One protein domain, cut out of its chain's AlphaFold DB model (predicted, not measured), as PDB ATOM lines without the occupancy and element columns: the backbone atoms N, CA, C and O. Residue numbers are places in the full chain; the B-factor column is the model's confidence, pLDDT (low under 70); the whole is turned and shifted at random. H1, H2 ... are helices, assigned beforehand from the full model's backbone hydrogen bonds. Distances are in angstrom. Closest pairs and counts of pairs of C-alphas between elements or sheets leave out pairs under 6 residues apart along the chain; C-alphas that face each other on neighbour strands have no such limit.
ATOM      1  N   GLU A 256     201.991 217.708 194.107       91.19
ATOM      2  CA  GLU A 256     201.660 216.441 194.771       91.19
ATOM      3  C   GLU A 256     200.423 216.561 195.673       91.19
ATOM      4  O   GLU A 256     199.554 215.681 195.663       91.19
ATOM      5  N   ALA A 257     200.313 217.657 196.431       84.06
ATOM      6  CA  ALA A 257     199.168 217.913 197.299       84.06
ATOM      7  C   ALA A 257     197.878 218.181 196.502       84.06
ATOM      8  O   ALA A 257     196.832 217.629 196.849       84.06
ATOM      9  N   GLU A 258     197.939 218.955 195.412       83.44
ATOM     10  CA  GLU A 258     196.803 219.197 194.507       83.44
ATOM     11  C   GLU A 258     196.327 217.896 193.850       83.44
ATOM     12  O   GLU A 258     195.127 217.606 193.840       83.44
ATOM     13  N   TYR A 259     197.261 217.074 193.360       90.38
ATOM     14  CA  TYR A 259     196.944 215.767 192.787       90.38
ATOM     15  C   TYR A 259     196.257 214.855 193.812       90.38
ATOM     16  O   TYR A 259     195.201 214.286 193.527       90.38
ATOM     17  N   SER A 260     196.824 214.754 195.018       90.00
ATOM     18  CA  SER A 260     196.289 213.916 196.099       90.00
ATOM     19  C   SER A 260     194.903 214.379 196.549       90.00
ATOM     20  O   SER A 260     194.000 213.560 196.720       90.00
ATOM     21  N   LEU A 261     194.698 215.694 196.676       84.88
ATOM     22  CA  LEU A 261     193.399 216.270 197.017       84.88
ATOM     23  C   LEU A 261     192.355 215.980 195.930       84.88
ATOM     24  O   LEU A 261     191.210 215.657 196.246       84.88
ATOM     25  N   GLY A 262     192.755 216.036 194.656       80.75
ATOM     26  CA  GLY A 262     191.910 215.646 193.528       80.75
ATOM     27  C   GLY A 262     191.468 214.180 193.594       80.75
ATOM     28  O   GLY A 262     190.282 213.898 193.419       80.75
ATOM     29  N   GLN A 263     192.386 213.257 193.906       89.25
ATOM     30  CA  GLN A 263     192.055 211.834 194.079       89.25
ATOM     31  C   GLN A 263     191.082 211.612 195.241       89.25
ATOM     32  O   GLN A 263     190.056 210.955 195.065       89.25
ATOM     33  N   ILE A 264     191.337 212.232 196.398       86.69
ATOM     34  CA  ILE A 264     190.435 212.136 197.554       86.69
ATOM     35  C   ILE A 264     189.055 212.720 197.222       86.69
ATOM     36  O   ILE A 264     188.039 212.148 197.606       86.69
ATOM     37  N   GLY A 265     188.987 213.820 196.467       77.88
ATOM     38  CA  GLY A 265     187.717 214.392 196.013       77.88
ATOM     39  C   GLY A 265     186.891 213.424 195.156       77.88
ATOM     40  O   GLY A 265     185.674 213.322 195.333       77.88
ATOM     41  N   LEU A 266     187.541 212.670 194.261       87.06
ATOM     42  CA  LEU A 266     186.887 211.618 193.475       87.06
ATOM     43  C   LEU A 266     186.404 210.466 194.366       87.06
ATOM     44  O   LEU A 266     185.271 210.005 194.206       87.06
ATOM     45  N   GLU A 267     187.224 210.026 195.322       87.06
ATOM     46  CA  GLU A 267     186.842 208.980 196.274       87.06
ATOM     47  C   GLU A 267     185.651 209.400 197.140       87.06
ATOM     48  O   GLU A 267     184.675 208.655 197.226       87.06
ATOM     49  N   LEU A 268     185.663 210.608 197.710       85.75
ATOM     50  CA  LEU A 268     184.552 211.143 198.502       85.75
ATOM     51  C   LEU A 268     183.251 211.222 197.693       85.75
ATOM     52  O   LEU A 268     182.188 210.867 198.203       85.75
ATOM     53  N   SER A 269     183.327 211.618 196.419       82.69
ATOM     54  CA  SER A 269     182.174 211.595 195.510       82.69
ATOM     55  C   SER A 269     181.633 210.172 195.309       82.69
ATOM     56  O   SER A 269     180.421 209.941 195.371       82.69
ATOM     57  N   ASN A 270     182.521 209.188 195.143       87.00
ATOM     58  CA  ASN A 270     182.135 207.781 195.040       87.00
ATOM     59  C   ASN A 270     181.487 207.269 196.338       87.00
ATOM     60  O   ASN A 270     180.439 206.623 196.267       87.00
ATOM     61  N   PHE A 271     182.043 207.601 197.511       84.62
ATOM     62  CA  PHE A 271     181.453 207.266 198.814       84.62
ATOM     63  C   PHE A 271     180.065 207.886 198.983       84.62
ATOM     64  O   PHE A 271     179.132 207.192 199.383       84.62
ATOM     65  N   PHE A 272     179.899 209.158 198.622       80.50
ATOM     66  CA  PHE A 272     178.611 209.844 198.699       80.50
ATOM     67  C   PHE A 272     177.542 209.157 197.833       80.50
ATOM     68  O   PHE A 272     176.427 208.898 198.294       80.50
ATOM     69  N   ASN A 273     177.891 208.809 196.591       85.56
ATOM     70  CA  ASN A 273     176.991 208.101 195.680       85.56
ATOM     71  C   ASN A 273     176.654 206.687 196.176       85.56
ATOM     72  O   ASN A 273     175.507 206.253 196.055       85.56
ATOM     73  N   LEU A 274     177.628 205.982 196.757       89.50
ATOM     74  CA  LEU A 274     177.441 204.659 197.350       89.50
ATOM     75  C   LEU A 274     176.506 204.702 198.563       89.50
ATOM     76  O   LEU A 274     175.547 203.941 198.624       89.50
ATOM     77  N   ILE A 275     176.742 205.608 199.512       85.38
ATOM     78  CA  ILE A 275     175.903 205.747 200.711       85.38
ATOM     79  C   ILE A 275     174.446 206.012 200.320       85.38
ATOM     80  O   ILE A 275     173.532 205.461 200.926       85.38
ATOM     81  N   ARG A 276     174.221 206.811 199.270       83.62
ATOM     82  CA  ARG A 276     172.878 207.115 198.765       83.62
ATOM     83  C   ARG A 276     172.209 205.937 198.042       83.62
ATOM     84  O   ARG A 276     170.984 205.920 197.950       83.62
ATOM     85  N   SER A 277     172.980 205.000 197.487       89.06
ATOM     86  CA  SER A 277     172.448 203.837 196.759       89.06
ATOM     87  C   SER A 277     172.188 202.624 197.655       89.06
ATOM     88  O   SER A 277     171.432 201.731 197.267       89.06
ATOM     89  N   LEU A 278     172.788 202.590 198.847       93.31
ATOM     90  CA  LEU A 278     172.580 201.538 199.834       93.31
ATOM     91  C   LEU A 278     171.180 201.626 200.477       93.31
ATOM     92  O   LEU A 278     170.707 202.726 200.762       93.31
ATOM     93  N   PRO A 279     170.520 200.483 200.760       93.31
ATOM     94  CA  PRO A 279     169.278 200.471 201.528       93.31
ATOM     95  C   PRO A 279     169.472 201.114 202.903       93.31
ATOM     96  O   PRO A 279     170.475 200.860 203.577       93.31
ATOM     97  N   SER A 280     168.488 201.882 203.364       93.69
ATOM     98  CA  SER A 280     168.458 202.341 204.755       93.69
ATOM     99  C   SER A 280     168.417 201.152 205.724       93.69
ATOM    100  O   SER A 280     168.055 200.030 205.356       93.69
ATOM    101  N   LEU A 281     168.754 201.386 206.996       94.06
ATOM    102  CA  LEU A 281     168.710 200.340 208.023       94.06
ATOM    103  C   LEU A 281     167.322 199.676 208.113       94.06
ATOM    104  O   LEU A 281     167.218 198.464 208.305       94.06
ATOM    105  N   GLU A 282     166.255 200.457 207.937       93.62
ATOM    106  CA  GLU A 282     164.874 199.974 207.959       93.62
ATOM    107  C   GLU A 282     164.525 199.145 206.713       93.62
ATOM    108  O   GLU A 282     163.945 198.061 206.830       93.62
ATOM    109  N   GLU A 283     164.933 199.597 205.524       95.00
ATOM    110  CA  GLU A 283     164.746 198.857 204.268       95.00
ATOM    111  C   GLU A 283     165.536 197.543 204.260       95.00
ATOM    112  O   GLU A 283     165.025 196.505 203.817       95.00
ATOM    113  N   MET A 284     166.760 197.554 204.800       96.19
ATOM    114  CA  MET A 284     167.571 196.350 204.955       96.19
ATOM    115  C   MET A 284     166.959 195.405 205.986       96.19
ATOM    116  O   MET A 284     166.781 194.221 205.703       96.19
ATOM    117  N   SER A 285     166.555 195.914 207.156       94.88
ATOM    118  CA  SER A 285     165.885 195.098 208.174       94.88
ATOM    119  C   SER A 285     164.597 194.472 207.643       94.88
ATOM    120  O   SER A 285     164.274 193.342 208.013       94.88
ATOM    121  N   SER A 286     163.856 195.188 206.798       95.06
ATOM    122  CA  SER A 286     162.650 194.676 206.149       95.06
ATOM    123  C   SER A 286     162.989 193.581 205.143       95.06
ATOM    124  O   SER A 286     162.386 192.512 205.195       95.06
ATOM    125  N   SER A 287     164.011 193.791 204.309       95.12
ATOM    126  CA  SER A 287     164.481 192.796 203.335       95.12
ATOM    127  C   SER A 287     164.988 191.518 204.020       95.12
ATOM    128  O   SER A 287     164.634 190.416 203.609       95.12
ATOM    129  N   LEU A 288     165.740 191.636 205.121       94.38
ATOM    130  CA  LEU A 288     166.234 190.499 205.913       94.38
ATOM    131  C   LEU A 288     165.099 189.687 206.560       94.38
ATOM    132  O   LEU A 288     165.169 188.452 206.607       94.38
ATOM    133  N   ARG A 289     164.051 190.366 207.050       93.12
ATOM    134  CA  ARG A 289     162.834 189.729 207.588       93.12
ATOM    135  C   ARG A 289     162.013 189.067 206.489       93.12
ATOM    136  O   ARG A 289     161.516 187.962 206.685       93.12
ATOM    137  N   GLU A 290     161.853 189.731 205.346       92.94
ATOM    138  CA  GLU A 290     161.126 189.210 204.185       92.94
ATOM    139  C   GLU A 290     161.791 187.937 203.650       92.94
ATOM    140  O   GLU A 290     161.116 186.919 203.489       92.94
ATOM    141  N   GLU A 291     163.118 187.940 203.498       93.25
ATOM    142  CA  GLU A 291     163.915 186.762 203.134       93.25
ATOM    143  C   GLU A 291     163.731 185.613 204.150       93.25
ATOM    144  O   GLU A 291     163.452 184.473 203.785       93.25
ATOM    145  N   SER A 292     163.824 185.910 205.452       90.12
ATOM    146  CA  SER A 292     163.656 184.921 206.531       90.12
ATOM    147  C   SER A 292     162.254 184.300 206.533       90.12
ATOM    148  O   SER A 292     162.087 183.077 206.569       90.12
ATOM    149  N   ASN A 293     161.222 185.143 206.448       91.38
ATOM    150  CA  ASN A 293     159.823 184.730 206.490       91.38
ATOM    151  C   ASN A 293     159.421 183.922 205.256       91.38
ATOM    152  O   ASN A 293     158.733 182.909 205.391       91.38
ATOM    153  N   THR A 294     159.840 184.349 204.063       92.88
ATOM    154  CA  THR A 294     159.551 183.625 202.818       92.88
ATOM    155  C   THR A 294     160.256 182.272 202.796       92.88
ATOM    156  O   THR A 294     159.599 181.275 202.498       92.88
ATOM    157  N   ARG A 295     161.523 182.178 203.235       89.56
ATOM    158  CA  ARG A 295     162.227 180.889 203.405       89.56
ATOM    159  C   ARG A 295     161.515 179.942 204.368       89.56
ATOM    160  O   ARG A 295     161.304 178.784 204.022       89.56
ATOM    161  N   ARG A 296     161.087 180.423 205.541       89.62
ATOM    162  CA  ARG A 296     160.323 179.599 206.501       89.62
ATOM    163  C   ARG A 296     158.999 179.116 205.913       89.62
ATOM    164  O   ARG A 296     158.639 177.957 206.088       89.62
ATOM    165  N   ARG A 297     158.267 179.984 205.206       93.31
ATOM    166  CA  ARG A 297     156.997 179.611 204.559       93.31
ATOM    167  C   ARG A 297     157.200 178.586 203.446       93.31
ATOM    168  O   ARG A 297     156.400 177.661 203.368       93.31
ATOM    169  N   MET A 298     158.262 178.717 202.648       91.75
ATOM    170  CA  MET A 298     158.633 177.711 201.646       91.75
ATOM    171  C   MET A 298     158.920 176.358 202.305       91.75
ATOM    172  O   MET A 298     158.308 175.380 201.911       91.75
ATOM    173  N   GLN A 299     159.702 176.309 203.391       91.19
ATOM    174  CA  GLN A 299     159.948 175.059 204.134       91.19
ATOM    175  C   GLN A 299     158.664 174.424 204.692       91.19
ATOM    176  O   GLN A 299     158.502 173.206 204.674       91.19
ATOM    177  N   VAL A 300     157.726 175.235 205.196       92.88
ATOM    178  CA  VAL A 300     156.416 174.737 205.646       92.88
ATOM    179  C   VAL A 300     155.608 174.174 204.472       92.88
ATOM    180  O   VAL A 300     154.973 173.134 204.624       92.88
ATOM    181  N   LEU A 301     155.632 174.834 203.312       92.38
ATOM    182  CA  LEU A 301     155.002 174.351 202.079       92.38
ATOM    183  C   LEU A 301     155.641 173.049 201.580       92.38
ATOM    184  O   LEU A 301     154.904 172.131 201.228       92.38
ATOM    185  N   ASP A 302     156.971 172.939 201.625       92.62
ATOM    186  CA  ASP A 302     157.712 171.717 201.292       92.62
ATOM    187  C   ASP A 302     157.275 170.558 202.199       92.62
ATOM    188  O   ASP A 302     156.957 169.470 201.724       92.62
ATOM    189  N   ASN A 303     157.175 170.801 203.511       92.94
ATOM    190  CA  ASN A 303     156.705 169.803 204.472       92.94
ATOM    191  C   ASN A 303     155.248 169.390 204.216       92.94
ATOM    192  O   ASN A 303     154.941 168.200 204.248       92.94
ATOM    193  N   LYS A 304     154.357 170.345 203.910       92.50
ATOM    194  CA  LYS A 304     152.962 170.048 203.544       92.50
ATOM    195  C   LYS A 304     152.867 169.210 202.272       92.50
ATOM    196  O   LYS A 304     152.048 168.298 202.221       92.50
ATOM    197  N   MET A 305     153.703 169.481 201.269       90.00
ATOM    198  CA  MET A 305     153.783 168.650 200.065       90.00
ATOM    199  C   MET A 305     154.276 167.243 200.360       90.00
ATOM    200  O   MET A 305     153.678 166.279 199.887       90.00
ATOM    201  N   ASN A 306     155.333 167.120 201.164       91.31
ATOM    202  CA  ASN A 306     155.892 165.827 201.553       91.31
ATOM    203  C   ASN A 306     154.884 164.981 202.351       91.31
ATOM    204  O   ASN A 306     154.861 163.762 202.204       91.31
ATOM    205  N   ASN A 307     154.015 165.627 203.134       93.12
ATOM    206  CA  ASN A 307     152.936 164.986 203.890       93.12
ATOM    207  C   ASN A 307     151.616 164.835 203.103       93.12
ATOM    208  O   ASN A 307     150.641 164.341 203.666       93.12
ATOM    209  N   LEU A 308     151.561 165.244 201.825       88.94
ATOM    210  CA  LEU A 308     150.354 165.232 200.977       88.94
ATOM    211  C   LEU A 308     149.179 166.075 201.530       88.94
ATOM    212  O   LEU A 308     148.016 165.811 201.230       88.94
ATOM    213  N   GLU A 309     149.470 167.109 202.321       89.44
ATOM    214  CA  GLU A 309     148.491 168.010 202.960       89.44
ATOM    215  C   GLU A 309     148.043 169.177 202.054       89.44
ATOM    216  O   GLU A 309     147.252 170.028 202.467       89.44
ATOM    217  N   ILE A 310     148.564 169.261 200.827       91.06
ATOM    218  CA  ILE A 310     148.251 170.309 199.848       91.06
ATOM    219  C   ILE A 310     148.265 169.733 198.426       91.06
ATOM    220  O   ILE A 310     149.062 168.855 198.104       91.06
ATOM    221  N   ASP A 311     147.371 170.231 197.568       92.75
ATOM    222  CA  ASP A 311     147.308 169.828 196.161       92.75
ATOM    223  C   ASP A 311     148.543 170.326 195.372       92.75
ATOM    224  O   ASP A 311     148.935 171.492 195.530       92.75
ATOM    225  N   PRO A 312     149.138 169.508 194.477       90.06
ATOM    226  CA  PRO A 312     150.329 169.892 193.717       90.06
ATOM    227  C   PRO A 312     150.197 171.184 192.896       90.06
ATOM    228  O   PRO A 312     151.174 171.929 192.771       90.06
ATOM    229  N   ALA A 313     149.020 171.484 192.330       90.75
ATOM    230  CA  ALA A 313     148.816 172.709 191.557       90.75
ATOM    231  C   ALA A 313     148.746 173.943 192.470       90.75
ATOM    232  O   ALA A 313     149.268 175.007 192.119       90.75
ATOM    233  N   GLN A 314     148.146 173.793 193.655       90.19
ATOM    234  CA  GLN A 314     148.094 174.848 194.663       90.19
ATOM    235  C   GLN A 314     149.474 175.119 195.276       90.19
ATOM    236  O   GLN A 314     149.880 176.280 195.349       90.19
ATOM    237  N   TYR A 315     150.228 174.073 195.626       92.81
ATOM    238  CA  TYR A 315     151.606 174.210 196.101       92.81
ATOM    239  C   TYR A 315     152.475 174.960 195.104       92.81
ATOM    240  O   TYR A 315     153.129 175.927 195.480       92.81
ATOM    241  N   LYS A 316     152.444 174.565 193.824       93.12
ATOM    242  CA  LYS A 316     153.252 175.221 192.793       93.12
ATOM    243  C   LYS A 316     152.961 176.720 192.725       93.12
ATOM    244  O   LYS A 316     153.884 177.524 192.682       93.12
ATOM    245  N   LYS A 317     151.683 177.107 192.774       93.88
ATOM    246  CA  LYS A 317     151.269 178.515 192.740       93.88
ATOM    247  C   LYS A 317     151.749 179.300 193.967       93.88
ATOM    248  O   LYS A 317     152.234 180.418 193.809       93.88
ATOM    249  N   GLU A 318     151.598 178.748 195.172       92.19
ATOM    250  CA  GLU A 318     152.025 179.406 196.417       92.19
ATOM    251  C   GLU A 318     153.555 179.472 196.538       92.19
ATOM    252  O   GLU A 318     154.103 180.517 196.896       92.19
ATOM    253  N   TYR A 319     154.247 178.394 196.164       93.06
ATOM    254  CA  TYR A 319     155.703 178.321 196.143       93.06
ATOM    255  C   TYR A 319     156.299 179.313 195.136       93.06
ATOM    256  O   TYR A 319     157.211 180.052 195.491       93.06
ATOM    257  N   ASP A 320     155.752 179.419 193.918       93.81
ATOM    258  CA  ASP A 320     156.236 180.360 192.894       93.81
ATOM    259  C   ASP A 320     156.158 181.830 193.351       93.81
ATOM    260  O   ASP A 320     157.018 182.642 192.996       93.81
ATOM    261  N   ILE A 321     155.133 182.196 194.131       93.31
ATOM    262  CA  ILE A 321     154.988 183.546 194.700       93.31
ATOM    263  C   ILE A 321     156.056 183.776 195.771       93.31
ATOM    264  O   ILE A 321     156.815 184.741 195.681       93.31
ATOM    265  N   LEU A 322     156.168 182.861 196.739       92.56
ATOM    266  CA  LEU A 322     157.155 182.970 197.818       92.56
ATOM    267  C   LEU A 322     158.592 182.941 197.301       92.56
ATOM    268  O   LEU A 322     159.441 183.660 197.819       92.56
ATOM    269  N   PHE A 323     158.858 182.154 196.260       92.25
ATOM    270  CA  PHE A 323     160.152 182.103 195.600       92.25
ATOM    271  C   PHE A 323     160.506 183.454 194.973       92.25
ATOM    272  O   PHE A 323     161.620 183.943 195.159       92.25
ATOM    273  N   LYS A 324     159.560 184.094 194.270       93.44
ATOM    274  CA  LYS A 324     159.766 185.427 193.679       93.44
ATOM    275  C   LYS A 324     160.014 186.496 194.740       93.44
ATOM    276  O   LYS A 324     160.904 187.323 194.551       93.44
ATOM    277  N   ASP A 325     159.263 186.479 195.835       91.38
ATOM    278  CA  ASP A 325     159.425 187.451 196.920       91.38
ATOM    279  C   ASP A 325     160.754 187.238 197.665       91.38
ATOM    280  O   ASP A 325     161.523 188.185 197.846       91.38
ATOM    281  N   ASN A 326     161.116 185.982 197.960       92.75
ATOM    282  CA  ASN A 326     162.423 185.643 198.525       92.75
ATOM    283  C   ASN A 326     163.577 186.071 197.604       92.75
ATOM    284  O   ASN A 326     164.576 186.619 198.069       92.75
ATOM    285  N   ALA A 327     163.445 185.843 196.293       92.62
ATOM    286  CA  ALA A 327     164.450 186.235 195.310       92.62
ATOM    287  C   ALA A 327     164.623 187.761 195.249       92.62
ATOM    288  O   ALA A 327     165.746 188.245 195.154       92.62
ATOM    289  N   ARG A 328     163.537 188.537 195.350       92.88
ATOM    290  CA  ARG A 328     163.604 190.009 195.401       92.88
ATOM    291  C   ARG A 328     164.331 190.504 196.649       92.88
ATOM    292  O   ARG A 328     165.224 191.342 196.525       92.88
ATOM    293  N   ALA A 329     163.974 189.979 197.821       92.31
ATOM    294  CA  ALA A 329     164.622 190.329 199.083       92.31
ATOM    295  C   ALA A 329     166.113 189.943 199.077       92.31
ATOM    296  O   ALA A 329     166.970 190.774 199.379       92.31
ATOM    297  N   SER A 330     166.428 188.724 198.625       92.62
ATOM    298  CA  SER A 330     167.805 188.226 198.494       92.62
ATOM    299  C   SER A 330     168.638 189.090 197.546       92.62
ATOM    300  O   SER A 330     169.766 189.446 197.877       92.62
ATOM    301  N   SER A 331     168.085 189.490 196.396       94.38
ATOM    302  CA  SER A 331     168.779 190.360 195.438       94.38
ATOM    303  C   SER A 331     169.117 191.732 196.024       94.38
ATOM    304  O   SER A 331     170.191 192.258 195.748       94.38
ATOM    305  N   ARG A 332     168.241 192.317 196.855       93.88
ATOM    306  CA  ARG A 332     168.524 193.594 197.540       93.88
ATOM    307  C   ARG A 332     169.663 193.461 198.550       93.88
ATOM    308  O   ARG A 332     170.549 194.311 198.577       93.88
ATOM    309  N   ILE A 333     169.658 192.385 199.340       94.56
ATOM    310  CA  ILE A 333     170.714 192.093 200.320       94.56
ATOM    311  C   ILE A 333     172.053 191.876 199.602       94.56
ATOM    312  O   ILE A 333     173.051 192.488 199.972       94.56
ATOM    313  N   GLN A 334     172.064 191.079 198.529       94.56
ATOM    314  CA  GLN A 334     173.262 190.821 197.725       94.56
ATOM    315  C   GLN A 334     173.791 192.084 197.039       94.56
ATOM    316  O   GLN A 334     175.000 192.295 197.003       94.56
ATOM    317  N   ALA A 335     172.911 192.948 196.524       94.12
ATOM    318  CA  ALA A 335     173.321 194.213 195.918       94.12
ATOM    319  C   ALA A 335     174.007 195.135 196.938       94.12
ATOM    320  O   ALA A 335     175.045 195.725 196.631       94.12
ATOM    321  N   ALA A 336     173.474 195.222 198.161       94.50
ATOM    322  CA  ALA A 336     174.095 195.986 199.240       94.50
ATOM    323  C   ALA A 336     175.434 195.375 199.678       94.50
ATOM    324  O   ALA A 336     176.419 196.095 199.820       94.50
ATOM    325  N   GLN A 337     175.492 194.047 199.818       94.62
ATOM    326  CA  GLN A 337     176.717 193.314 200.129       94.62
ATOM    327  C   GLN A 337     177.813 193.563 199.085       94.62
ATOM    328  O   GLN A 337     178.928 193.913 199.456       94.62
ATOM    329  N   LEU A 338     177.496 193.451 197.792       93.31
ATOM    330  CA  LEU A 338     178.449 193.700 196.708       93.31
ATOM    331  C   LEU A 338     178.926 195.159 196.696       93.31
ATOM    332  O   LEU A 338     180.110 195.427 196.512       93.31
ATOM    333  N   SER A 339     178.013 196.104 196.919       93.00
ATOM    334  CA  SER A 339     178.334 197.535 196.933       93.00
ATOM    335  C   SER A 339     179.257 197.902 198.102       93.00
ATOM    336  O   SER A 339     180.225 198.636 197.912       93.00
ATOM    337  N   LEU A 340     179.017 197.336 199.290       93.44
ATOM    338  CA  LEU A 340     179.894 197.486 200.457       93.44
ATOM    339  C   LEU A 340     181.246 196.793 200.249       93.44
ATOM    340  O   LEU A 340     182.288 197.389 200.523       93.44
ATOM    341  N   GLN A 341     181.245 195.585 199.681       91.94
ATOM    342  CA  GLN A 341     182.464 194.843 199.369       91.94
ATOM    343  C   GLN A 341     183.357 195.606 198.381       91.94
ATOM    344  O   GLN A 341     184.568 195.673 198.583       91.94
ATOM    345  N   ASN A 342     182.772 196.237 197.358       88.62
ATOM    346  CA  ASN A 342     183.500 197.083 196.407       88.62
ATOM    347  C   ASN A 342     184.135 198.315 197.076       88.62
ATOM    348  O   ASN A 342     185.165 198.794 196.611       88.62
ATOM    349  N   ALA A 343     183.575 198.794 198.191       87.50
ATOM    350  CA  ALA A 343     184.172 199.830 199.040       87.50
ATOM    351  C   ALA A 343     185.127 199.272 200.119       87.50
ATOM    352  O   ALA A 343     185.546 199.979 201.047       87.50
ATOM    353  N   GLY A 344     185.460 197.981 200.038       90.06
ATOM    354  CA  GLY A 344     186.306 197.282 200.999       90.06
ATOM    355  C   GLY A 344     185.709 197.241 202.407       90.06
ATOM    356  O   GLY A 344     186.461 197.305 203.380       90.06
ATOM    357  N   VAL A 345     184.381 197.247 202.529       93.19
ATOM    358  CA  VAL A 345     183.651 197.080 203.789       93.19
ATOM    359  C   VAL A 345     182.941 195.733 203.751       93.19
ATOM    360  O   VAL A 345     182.191 195.434 202.825       93.19
ATOM    361  N   GLU A 346     183.183 194.901 204.756       92.00
ATOM    362  CA  GLU A 346     182.571 193.581 204.818       92.00
ATOM    363  C   GLU A 346     181.151 193.664 205.387       92.00
ATOM    364  O   GLU A 346     180.922 194.205 206.468       92.00
ATOM    365  N   PHE A 347     180.195 193.089 204.658       94.81
ATOM    366  CA  PHE A 347     178.851 192.813 205.149       94.81
ATOM    367  C   PHE A 347     178.463 191.389 204.759       94.81
ATOM    368  O   PHE A 347     178.120 191.118 203.610       94.81
ATOM    369  N   ALA A 348     178.538 190.470 205.718       89.56
ATOM    370  CA  ALA A 348     178.188 189.068 205.540       89.56
ATOM    371  C   ALA A 348     177.095 188.697 206.559       89.56
ATOM    372  O   ALA A 348     177.429 188.373 207.700       89.56
ATOM    373  N   PRO A 349     175.800 188.770 206.182       89.44
ATOM    374  CA  PRO A 349     174.714 188.467 207.106       89.44
ATOM    375  C   PRO A 349     174.857 187.042 207.653       89.44
ATOM    376  O   PRO A 349     174.966 186.087 206.882       89.44
ATOM    377  N   SER A 350     174.845 186.879 208.976       88.19
ATOM    378  CA  SER A 350     175.023 185.566 209.599       88.19
ATOM    379  C   SER A 350     173.731 184.740 209.611       88.19
ATOM    380  O   SER A 350     172.678 185.178 210.070       88.19
ATOM    381  N   TYR A 351     173.813 183.503 209.116       84.50
ATOM    382  CA  TYR A 351     172.702 182.546 209.065       84.50
ATOM    383  C   TYR A 351     173.006 181.331 209.956       84.50
ATOM    384  O   TYR A 351     174.158 180.914 210.050       84.50
ATOM    385  N   GLY A 352     171.986 180.741 210.591       77.69
ATOM    386  CA  GLY A 352     172.136 179.516 211.390       77.69
ATOM    387  C   GLY A 352     171.349 179.517 212.700       77.69
ATOM    388  O   GLY A 352     170.575 180.433 212.985       77.69
ATOM    389  N   GLU A 353     171.540 178.466 213.495       71.12
ATOM    390  CA  GLU A 353     170.881 178.294 214.792       71.12
ATOM    391  C   GLU A 353     171.311 179.398 215.777       71.12
ATOM    392  O   GLU A 353     172.495 179.705 215.913       71.12
ATOM    393  N   GLY A 354     170.340 180.049 216.425       75.75
ATOM    394  CA  GLY A 354     170.581 181.154 217.364       75.75
ATOM    395  C   GLY A 354     170.811 182.541 216.741       75.75
ATOM    396  O   GLY A 354     170.948 183.505 217.489       75.75
ATOM    397  N   LYS A 355     170.818 182.678 215.407       85.50
ATOM    398  CA  LYS A 355     170.948 183.976 214.717       85.50
ATOM    399  C   LYS A 355     169.591 184.586 214.389       85.50
ATOM    400  O   LYS A 355     168.729 183.930 213.801       85.50
ATOM    401  N   THR A 356     169.398 185.852 214.751       89.56
ATOM    402  CA  THR A 356     168.135 186.565 214.526       89.56
ATOM    403  C   THR A 356     168.236 187.586 213.397       89.56
ATOM    404  O   THR A 356     169.314 188.054 213.034       89.56
ATOM    405  N   ASP A 357     167.084 187.988 212.856       89.62
ATOM    406  CA  ASP A 357     167.011 189.084 211.881       89.62
ATOM    407  C   ASP A 357     167.570 190.389 212.473       89.62
ATOM    408  O   ASP A 357     168.165 191.184 211.755       89.62
ATOM    409  N   LEU A 358     167.431 190.584 213.791       90.56
ATOM    410  CA  LEU A 358     167.989 191.730 214.504       90.56
ATOM    411  C   LEU A 358     169.524 191.711 214.515       90.56
ATOM    412  O   LEU A 358     170.133 192.768 214.368       90.56
ATOM    413  N   ASP A 359     170.147 190.540 214.668       92.69
ATOM    414  CA  ASP A 359     171.610 190.412 214.635       92.69
ATOM    415  C   ASP A 359     172.156 190.764 213.249       92.69
ATOM    416  O   ASP A 359     173.092 191.551 213.143       92.69
ATOM    417  N   ARG A 360     171.499 190.293 212.184       94.06
ATOM    418  CA  ARG A 360     171.856 190.634 210.797       94.06
ATOM    419  C   ARG A 360     171.664 192.123 210.487       94.06
ATOM    420  O   ARG A 360     172.487 192.725 209.801       94.06
ATOM    421  N   THR A 361     170.619 192.748 211.033       94.31
ATOM    422  CA  THR A 361     170.437 194.206 210.942       94.31
ATOM    423  C   THR A 361     171.563 194.959 211.660       94.31
ATOM    424  O   THR A 361     172.037 195.971 211.151       94.31
ATOM    425  N   LYS A 362     172.037 194.471 212.816       94.88
ATOM    426  CA  LYS A 362     173.197 195.060 213.511       94.88
ATOM    427  C   LYS A 362     174.495 194.876 212.727       94.88
ATOM    428  O   LYS A 362     175.291 195.803 212.678       94.88
ATOM    429  N   GLU A 363     174.700 193.723 212.095       94.69
ATOM    430  CA  GLU A 363     175.848 193.483 211.209       94.69
ATOM    431  C   GLU A 363     175.864 194.479 210.038       94.69
ATOM    432  O   GLU A 363     176.911 195.033 209.714       94.69
ATOM    433  N   TYR A 364     174.695 194.787 209.464       96.12
ATOM    434  CA  TYR A 364     174.573 195.832 208.445       96.12
ATOM    435  C   TYR A 364     174.866 197.233 208.995       96.12
ATOM    436  O   TYR A 364     175.579 198.002 208.357       96.12
ATOM    437  N   GLN A 365     174.370 197.558 210.195       94.81
ATOM    438  CA  GLN A 365     174.678 198.832 210.852       94.81
ATOM    439  C   GLN A 365     176.186 199.010 211.058       94.81
ATOM    440  O   GLN A 365     176.717 200.068 210.747       94.81
ATOM    441  N   VAL A 366     176.887 197.968 211.514       95.38
ATOM    442  CA  VAL A 366     178.348 197.997 211.689       95.38
ATOM    443  C   VAL A 366     179.063 198.256 210.360       95.38
ATOM    444  O   VAL A 366     180.034 199.012 210.324       95.38
ATOM    445  N   ALA A 367     178.579 197.674 209.259       94.69
ATOM    446  CA  ALA A 367     179.123 197.949 207.934       94.69
ATOM    447  C   ALA A 367     178.901 199.416 207.517       94.69
ATOM    448  O   ALA A 367     179.837 200.065 207.049       94.69
ATOM    449  N   LEU A 368     177.705 199.974 207.741       92.94
ATOM    450  CA  LEU A 368     177.435 201.395 207.490       92.94
ATOM    451  C   LEU A 368     178.328 202.307 208.346       92.94
ATOM    452  O   LEU A 368     178.939 203.226 207.808       92.94
ATOM    453  N   ASP A 369     178.481 202.010 209.638       92.19
ATOM    454  CA  ASP A 369     179.350 202.769 210.545       92.19
ATOM    455  C   ASP A 369     180.815 202.723 210.081       92.19
ATOM    456  O   ASP A 369     181.514 203.739 210.084       92.19
ATOM    457  N   SER A 370     181.287 201.555 209.627       92.50
ATOM    458  CA  SER A 370     182.627 201.408 209.054       92.50
ATOM    459  C   SER A 370     182.798 202.221 207.771       92.50
ATOM    460  O   SER A 370     183.881 202.761 207.541       92.50
ATOM    461  N   LEU A 371     181.766 202.296 206.930       89.88
ATOM    462  CA  LEU A 371     181.783 203.082 205.701       89.88
ATOM    463  C   LEU A 371     181.845 204.584 206.015       89.88
ATOM    464  O   LEU A 371     182.696 205.291 205.475       89.88
ATOM    465  N   THR A 372     181.016 205.053 206.951       88.50
ATOM    466  CA  THR A 372     181.030 206.438 207.443       88.50
ATOM    467  C   THR A 372     182.369 206.800 208.076       88.50
ATOM    468  O   THR A 372     182.878 207.895 207.852       88.50
ATOM    469  N   LYS A 373     182.991 205.879 208.823       90.44
ATOM    470  CA  LYS A 373     184.320 206.103 209.398       90.44
ATOM    471  C   LYS A 373     185.384 206.328 208.318       90.44
ATOM    472  O   LYS A 373     186.153 207.277 208.437       90.44
ATOM    473  N   LYS A 374     185.404 205.507 207.260       90.69
ATOM    474  CA  LYS A 374     186.327 205.694 206.123       90.69
ATOM    475  C   LYS A 374     186.117 207.044 205.431       90.69
ATOM    476  O   LYS A 374     187.090 207.717 205.112       90.69
ATOM    477  N   GLN A 375     184.861 207.457 205.241       86.94
ATOM    478  CA  GLN A 375     184.545 208.776 204.687       86.94
ATOM    479  C   GLN A 375     185.118 209.903 205.561       86.94
ATOM    480  O   GLN A 375     185.782 210.794 205.045       86.94
ATOM    481  N   LEU A 376     184.914 209.842 206.880       87.81
ATOM    482  CA  LEU A 376     185.442 210.822 207.838       87.81
ATOM    483  C   LEU A 376     186.977 210.895 207.830       87.81
ATOM    484  O   LEU A 376     187.549 211.978 207.948       87.81
ATOM    485  N   GLU A 377     187.652 209.751 207.690       90.50
ATOM    486  CA  GLU A 377     189.112 209.691 207.554       90.50
ATOM    487  C   GLU A 377     189.584 210.380 206.264       90.50
ATOM    488  O   GLU A 377     190.517 211.183 206.314       90.50
ATOM    489  N   LEU A 378     188.895 210.158 205.139       88.50
ATOM    490  CA  LEU A 378     189.182 210.833 203.869       88.50
ATOM    491  C   LEU A 378     188.906 212.340 203.921       88.50
ATOM    492  O   LEU A 378     189.721 213.124 203.437       88.50
ATOM    493  N   GLU A 379     187.797 212.767 204.530       84.62
ATOM    494  CA  GLU A 379     187.479 214.189 204.733       84.62
ATOM    495  C   GLU A 379     188.555 214.882 205.573       84.62
ATOM    496  O   GLU A 379     188.965 216.003 205.264       84.62
ATOM    497  N   LYS A 380     189.067 214.196 206.601       90.75
ATOM    498  CA  LYS A 380     190.181 214.697 207.405       90.75
ATOM    499  C   LYS A 380     191.465 214.820 206.579       90.75
ATOM    500  O   LYS A 380     192.092 215.873 206.614       90.75
ATOM    501  N   SER A 381     191.825 213.802 205.795       88.50
ATOM    502  CA  SER A 381     192.987 213.877 204.897       88.50
ATOM    503  C   SER A 381     192.853 214.991 203.852       88.50
ATOM    504  O   SER A 381     193.833 215.677 203.562       88.50
ATOM    505  N   ALA A 382     191.648 215.225 203.323       83.50
ATOM    506  CA  ALA A 382     191.374 216.345 202.424       83.50
ATOM    507  C   ALA A 382     191.563 217.704 203.117       83.50
ATOM    508  O   ALA A 382     192.134 218.621 202.524       83.50
ATOM    509  N   ALA A 383     191.112 217.838 204.368       82.94
ATOM    510  CA  ALA A 383     191.304 219.052 205.157       82.94
ATOM    511  C   ALA A 383     192.796 219.326 205.426       82.94
ATOM    512  O   ALA A 383     193.257 220.441 205.179       82.94
ATOM    513  N   ASP A 384     193.558 218.305 205.831       87.12
ATOM    514  CA  ASP A 384     195.001 218.410 206.089       87.12
ATOM    515  C   ASP A 384     195.779 218.829 204.820       87.12
ATOM    516  O   ASP A 384     196.657 219.701 204.861       87.12
ATOM    517  N   LEU A 385     195.428 218.262 203.658       80.12
ATOM    518  CA  LEU A 385     195.999 218.668 202.367       80.12
ATOM    519  C   LEU A 385     195.582 220.086 201.968       80.12
ATOM    520  O   LEU A 385     196.412 220.847 201.476       80.12
ATOM    521  N   SER A 386     194.326 220.474 202.205       81.44
ATOM    522  CA  SER A 386     193.856 221.840 201.947       81.44
ATOM    523  C   SER A 386     194.626 222.870 202.777       81.44
ATOM    524  O   SER A 386     195.010 223.917 202.254       81.44
ATOM    525  N   ASP A 387     194.902 222.579 204.047       86.88
ATOM    526  CA  ASP A 387     195.704 223.458 204.902       86.88
ATOM    527  C   ASP A 387     197.175 223.498 204.472       86.88
ATOM    528  O   ASP A 387     197.787 224.571 204.473       86.88
ATOM    529  N   THR A 388     197.718 222.369 204.003       81.00
ATOM    530  CA  THR A 388     199.051 222.319 203.384       81.00
ATOM    531  C   THR A 388     199.116 223.223 202.150       81.00
ATOM    532  O   THR A 388     200.019 224.053 202.053       81.00
ATOM    533  N   LEU A 389     198.129 223.153 201.250       79.12
ATOM    534  CA  LEU A 389     198.063 224.017 200.066       79.12
ATOM    535  C   LEU A 389     197.969 225.501 200.435       79.12
ATOM    536  O   LEU A 389     198.735 226.299 199.909       79.12
ATOM    537  N   LYS A 390     197.140 225.875 201.422       81.19
ATOM    538  CA  LYS A 390     197.073 227.267 201.915       81.19
ATOM    539  C   LYS A 390     198.404 227.771 202.472       81.19
ATOM    540  O   LYS A 390     198.651 228.978 202.457       81.19
ATOM    541  N   SER A 391     199.217 226.885 203.051       75.44
ATOM    542  CA  SER A 391     200.554 227.247 203.531       75.44
ATOM    543  C   SER A 391     201.516 227.480 202.362       75.44
ATOM    544  O   SER A 391     202.186 228.511 202.329       75.44
ATOM    545  N   LEU A 392     201.487 226.602 201.354       69.00
ATOM    546  CA  LEU A 392     202.313 226.704 200.150       69.00
ATOM    547  C   LEU A 392     201.936 227.919 199.289       69.00
ATOM    548  O   LEU A 392     202.829 228.622 198.825       69.00
ATOM    549  N   ASP A 393     200.646 228.249 199.178       75.00
ATOM    550  CA  ASP A 393     200.144 229.450 198.488       75.00
ATOM    551  C   ASP A 393     200.675 230.759 199.096       75.00
ATOM    552  O   ASP A 393     200.684 231.798 198.437       75.00
ATOM    553  N   LYS A 394     201.113 230.731 200.362       77.31
ATOM    554  CA  LYS A 394     201.774 231.868 201.019       77.31
ATOM    555  C   LYS A 394     203.290 231.814 200.871       77.31
ATOM    556  O   LYS A 394     203.910 232.861 200.726       77.31
ATOM    557  N   GLU A 395     203.883 230.627 200.953       69.06
ATOM    558  CA  GLU A 395     205.337 230.434 200.950       69.06
ATOM    559  C   GLU A 395     205.955 230.642 199.560       69.06
ATOM    560  O   GLU A 395     206.968 231.330 199.438       69.06
ATOM    561  N   ILE A 396     205.317 230.121 198.505       69.88
ATOM    562  CA  ILE A 396     205.812 230.194 197.121       69.88
ATOM    563  C   ILE A 396     205.991 231.652 196.649       69.88
ATOM    564  O   ILE A 396     207.106 231.998 196.255       69.88
ATOM    565  N   PRO A 397     204.998 232.562 196.772       64.00
ATOM    566  CA  PRO A 397     205.162 233.948 196.316       64.00
ATOM    567  C   PRO A 397     206.227 234.733 197.093       64.00
ATOM    568  O   PRO A 397     206.894 235.613 196.539       64.00
ATOM    569  N   LEU A 398     206.405 234.428 198.386       60.84
ATOM    570  CA  LEU A 398     207.488 235.011 199.184       60.84
ATOM    571  C   LEU A 398     208.845 234.578 198.624       60.84
ATOM    572  O   LEU A 398     209.730 235.412 198.447       60.84
ATOM    573  N   LYS A 399     208.980 233.297 198.264       68.12
ATOM    574  CA  LYS A 399     210.214 232.758 197.695       68.12
ATOM    575  C   LYS A 399     210.520 233.303 196.299       68.12
ATOM    576  O   LYS A 399     211.672 233.632 196.021       68.12
ATOM    577  N   GLU A 400     209.505 233.469 195.451       61.03
ATOM    578  CA  GLU A 400     209.636 234.146 194.150       61.03
ATOM    579  C   GLU A 400     210.119 235.595 194.315       61.03
ATOM    580  O   GLU A 400     211.006 236.047 193.587       61.03
ATOM    581  N   THR A 401     209.583 236.312 195.309       58.12
ATOM    582  CA  THR A 401     209.998 237.687 195.630       58.12
ATOM    583  C   THR A 401     211.453 237.734 196.108       58.12
ATOM    584  O   THR A 401     212.219 238.602 195.685       58.12
ATOM    585  N   ASP A 402     211.870 236.789 196.953       55.75
ATOM    586  CA  ASP A 402     213.259 236.683 197.412       55.75
ATOM    587  C   ASP A 402     214.231 236.434 196.251       55.75
ATOM    588  O   ASP A 402     215.283 237.073 196.183       55.75
ATOM    589  N   ILE A 403     213.867 235.564 195.303       61.53
ATOM    590  CA  ILE A 403     214.661 235.306 194.093       61.53
ATOM    591  C   ILE A 403     214.806 236.585 193.258       61.53
ATOM    592  O   ILE A 403     215.929 236.956 192.913       61.53
ATOM    593  N   GLN A 404     213.713 237.314 193.008       58.59
ATOM    594  CA  GLN A 404     213.758 238.587 192.274       58.59
ATOM    595  C   GLN A 404     214.678 239.613 192.955       58.59
ATOM    596  O   GLN A 404     215.487 240.265 192.290       58.59
ATOM    597  N   ASN A 405     214.615 239.716 194.288       51.69
ATOM    598  CA  ASN A 405     215.492 240.593 195.063       51.69
ATOM    599  C   ASN A 405     216.972 240.194 194.923       51.69
ATOM    600  O   ASN A 405     217.839 241.060 194.763       51.69
ATOM    601  N   ILE A 406     217.280 238.891 194.964       57.88
ATOM    602  CA  ILE A 406     218.640 238.372 194.753       57.88
ATOM    603  C   ILE A 406     219.141 238.749 193.353       57.88
ATOM    604  O   ILE A 406     220.269 239.232 193.215       57.88
ATOM    605  N   GLU A 407     218.315 238.580 192.319       58.84
ATOM    606  CA  GLU A 407     218.670 238.919 190.939       58.84
ATOM    607  C   GLU A 407     218.911 240.420 190.733       58.84
ATOM    608  O   GLU A 407     219.899 240.801 190.092       58.84
ATOM    609  N   GLU A 408     218.067 241.281 191.310       53.25
ATOM    610  CA  GLU A 408     218.232 242.736 191.238       53.25
ATOM    611  C   GLU A 408     219.534 243.177 191.923       53.25
ATOM    612  O   GLU A 408     220.347 243.910 191.339       53.25
ATOM    613  N   ILE A 409     219.791 242.665 193.133       50.84
ATOM    614  CA  ILE A 409     221.027 242.924 193.877       50.84
ATOM    615  C   ILE A 409     222.244 242.447 193.075       50.84
ATOM    616  O   ILE A 409     223.233 243.183 192.984       50.84
ATOM    617  N   ARG A 410     222.181 241.258 192.458       68.69
ATOM    618  CA  ARG A 410     223.246 240.735 191.588       68.69
ATOM    619  C   ARG A 410     223.504 241.682 190.417       68.69
ATOM    620  O   ARG A 410     224.653 242.054 190.185       68.69
ATOM    621  N   GLY A 411     222.458 242.155 189.738       50.97
ATOM    622  CA  GLY A 411     222.573 243.109 188.630       50.97
ATOM    623  C   GLY A 411     223.202 244.451 189.032       50.97
ATOM    624  O   GLY A 411     224.021 245.008 188.294       50.97
ATOM    625  N   ILE A 412     222.879 244.970 190.222       52.78
ATOM    626  CA  ILE A 412     223.511 246.181 190.773       52.78
ATOM    627  C   ILE A 412     224.990 245.923 191.089       52.78
ATOM    628  O   ILE A 412     225.854 246.733 190.736       52.78
ATOM    629  N   ARG A 413     225.307 244.792 191.729       56.16
ATOM    630  CA  ARG A 413     226.686 244.426 192.075       56.16
ATOM    631  C   ARG A 413     227.546 244.187 190.838       56.16
ATOM    632  O   ARG A 413     228.695 244.621 190.841       56.16
ATOM    633  N   GLU A 414     226.992 243.623 189.765       61.44
ATOM    634  CA  GLU A 414     227.637 243.482 188.449       61.44
ATOM    635  C   GLU A 414     228.129 244.841 187.922       61.44
ATOM    636  O   GLU A 414     229.300 245.011 187.572       61.44
TER     637      GLU A 414
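What this domain is: This is residues 256 to 414 of the 573 residues of an uncharacterized protein of Akkermansia sp. KLE1798 (UniProt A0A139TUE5). Look for a long, thin rod of helices: H1 and H2 follow one another along it, H3 folds back on H2 as a helical hairpin, and the much longer H4 runs back past the start of H2 and along H1. The last part of H4, residues 393 to 414, sticks out free as an arm. The printed part has 159 residues with four named helices, H1 to H4, and no named strand; the class is all helix. It is extended, with a radius of gyration of the C-alphas of 29.0 A, and spans 111 by 29 by 19 A.

How they stand to each other: Start with H1, residues 256 to 277, which touches H4, residues 357 to 414, through residues 375 to 389 of H4 alone; the closest C-alphas, of Leu 261 and Ala 382, are 5.8 A apart, at a shallow tilt of 22 degrees, opposite ways. H1 is apart from H2, residues 281 to 306. At Ser 287 and Ala 329, whose C-alphas are 4.9 A apart, H2 comes closest to H3, residues 312 to 342; they touch as a hairpin, opposite ways at a shallow tilt of 32 degrees, only just short of steep. H2, H3 and H4 form a bundle, helices lying lengthwise together. In it H2 and H4 touch, closest at the C-alphas of Ser 285 and Thr 361, 5.4 A. H3 and H4 are close but not clearly touching. Every O i to N i+4 pair is within hydrogen-bond range in H1, H2 and H3, and 51 of 54 in H4.

Where its parts are: Find C-alpha 256 at (201.660, 216.441, 194.771), where H1 begins its 31.9 A. H2 measures 37.4 A and H3 43.0 A. H4 runs 84.8 A from C-alpha 357 at (167.011, 189.084, 211.881) to C-alpha 414 at (227.637, 243.482, 188.449).

The domain as a whole: The C-alphas of Leu 308 and Glu 414 are the farthest apart, 110.7 A. The printed part has no cut; the link from H3 to H4 is long, the other two tight. Look for pLDDT under 70 at residue 392 and residues 395 to 414.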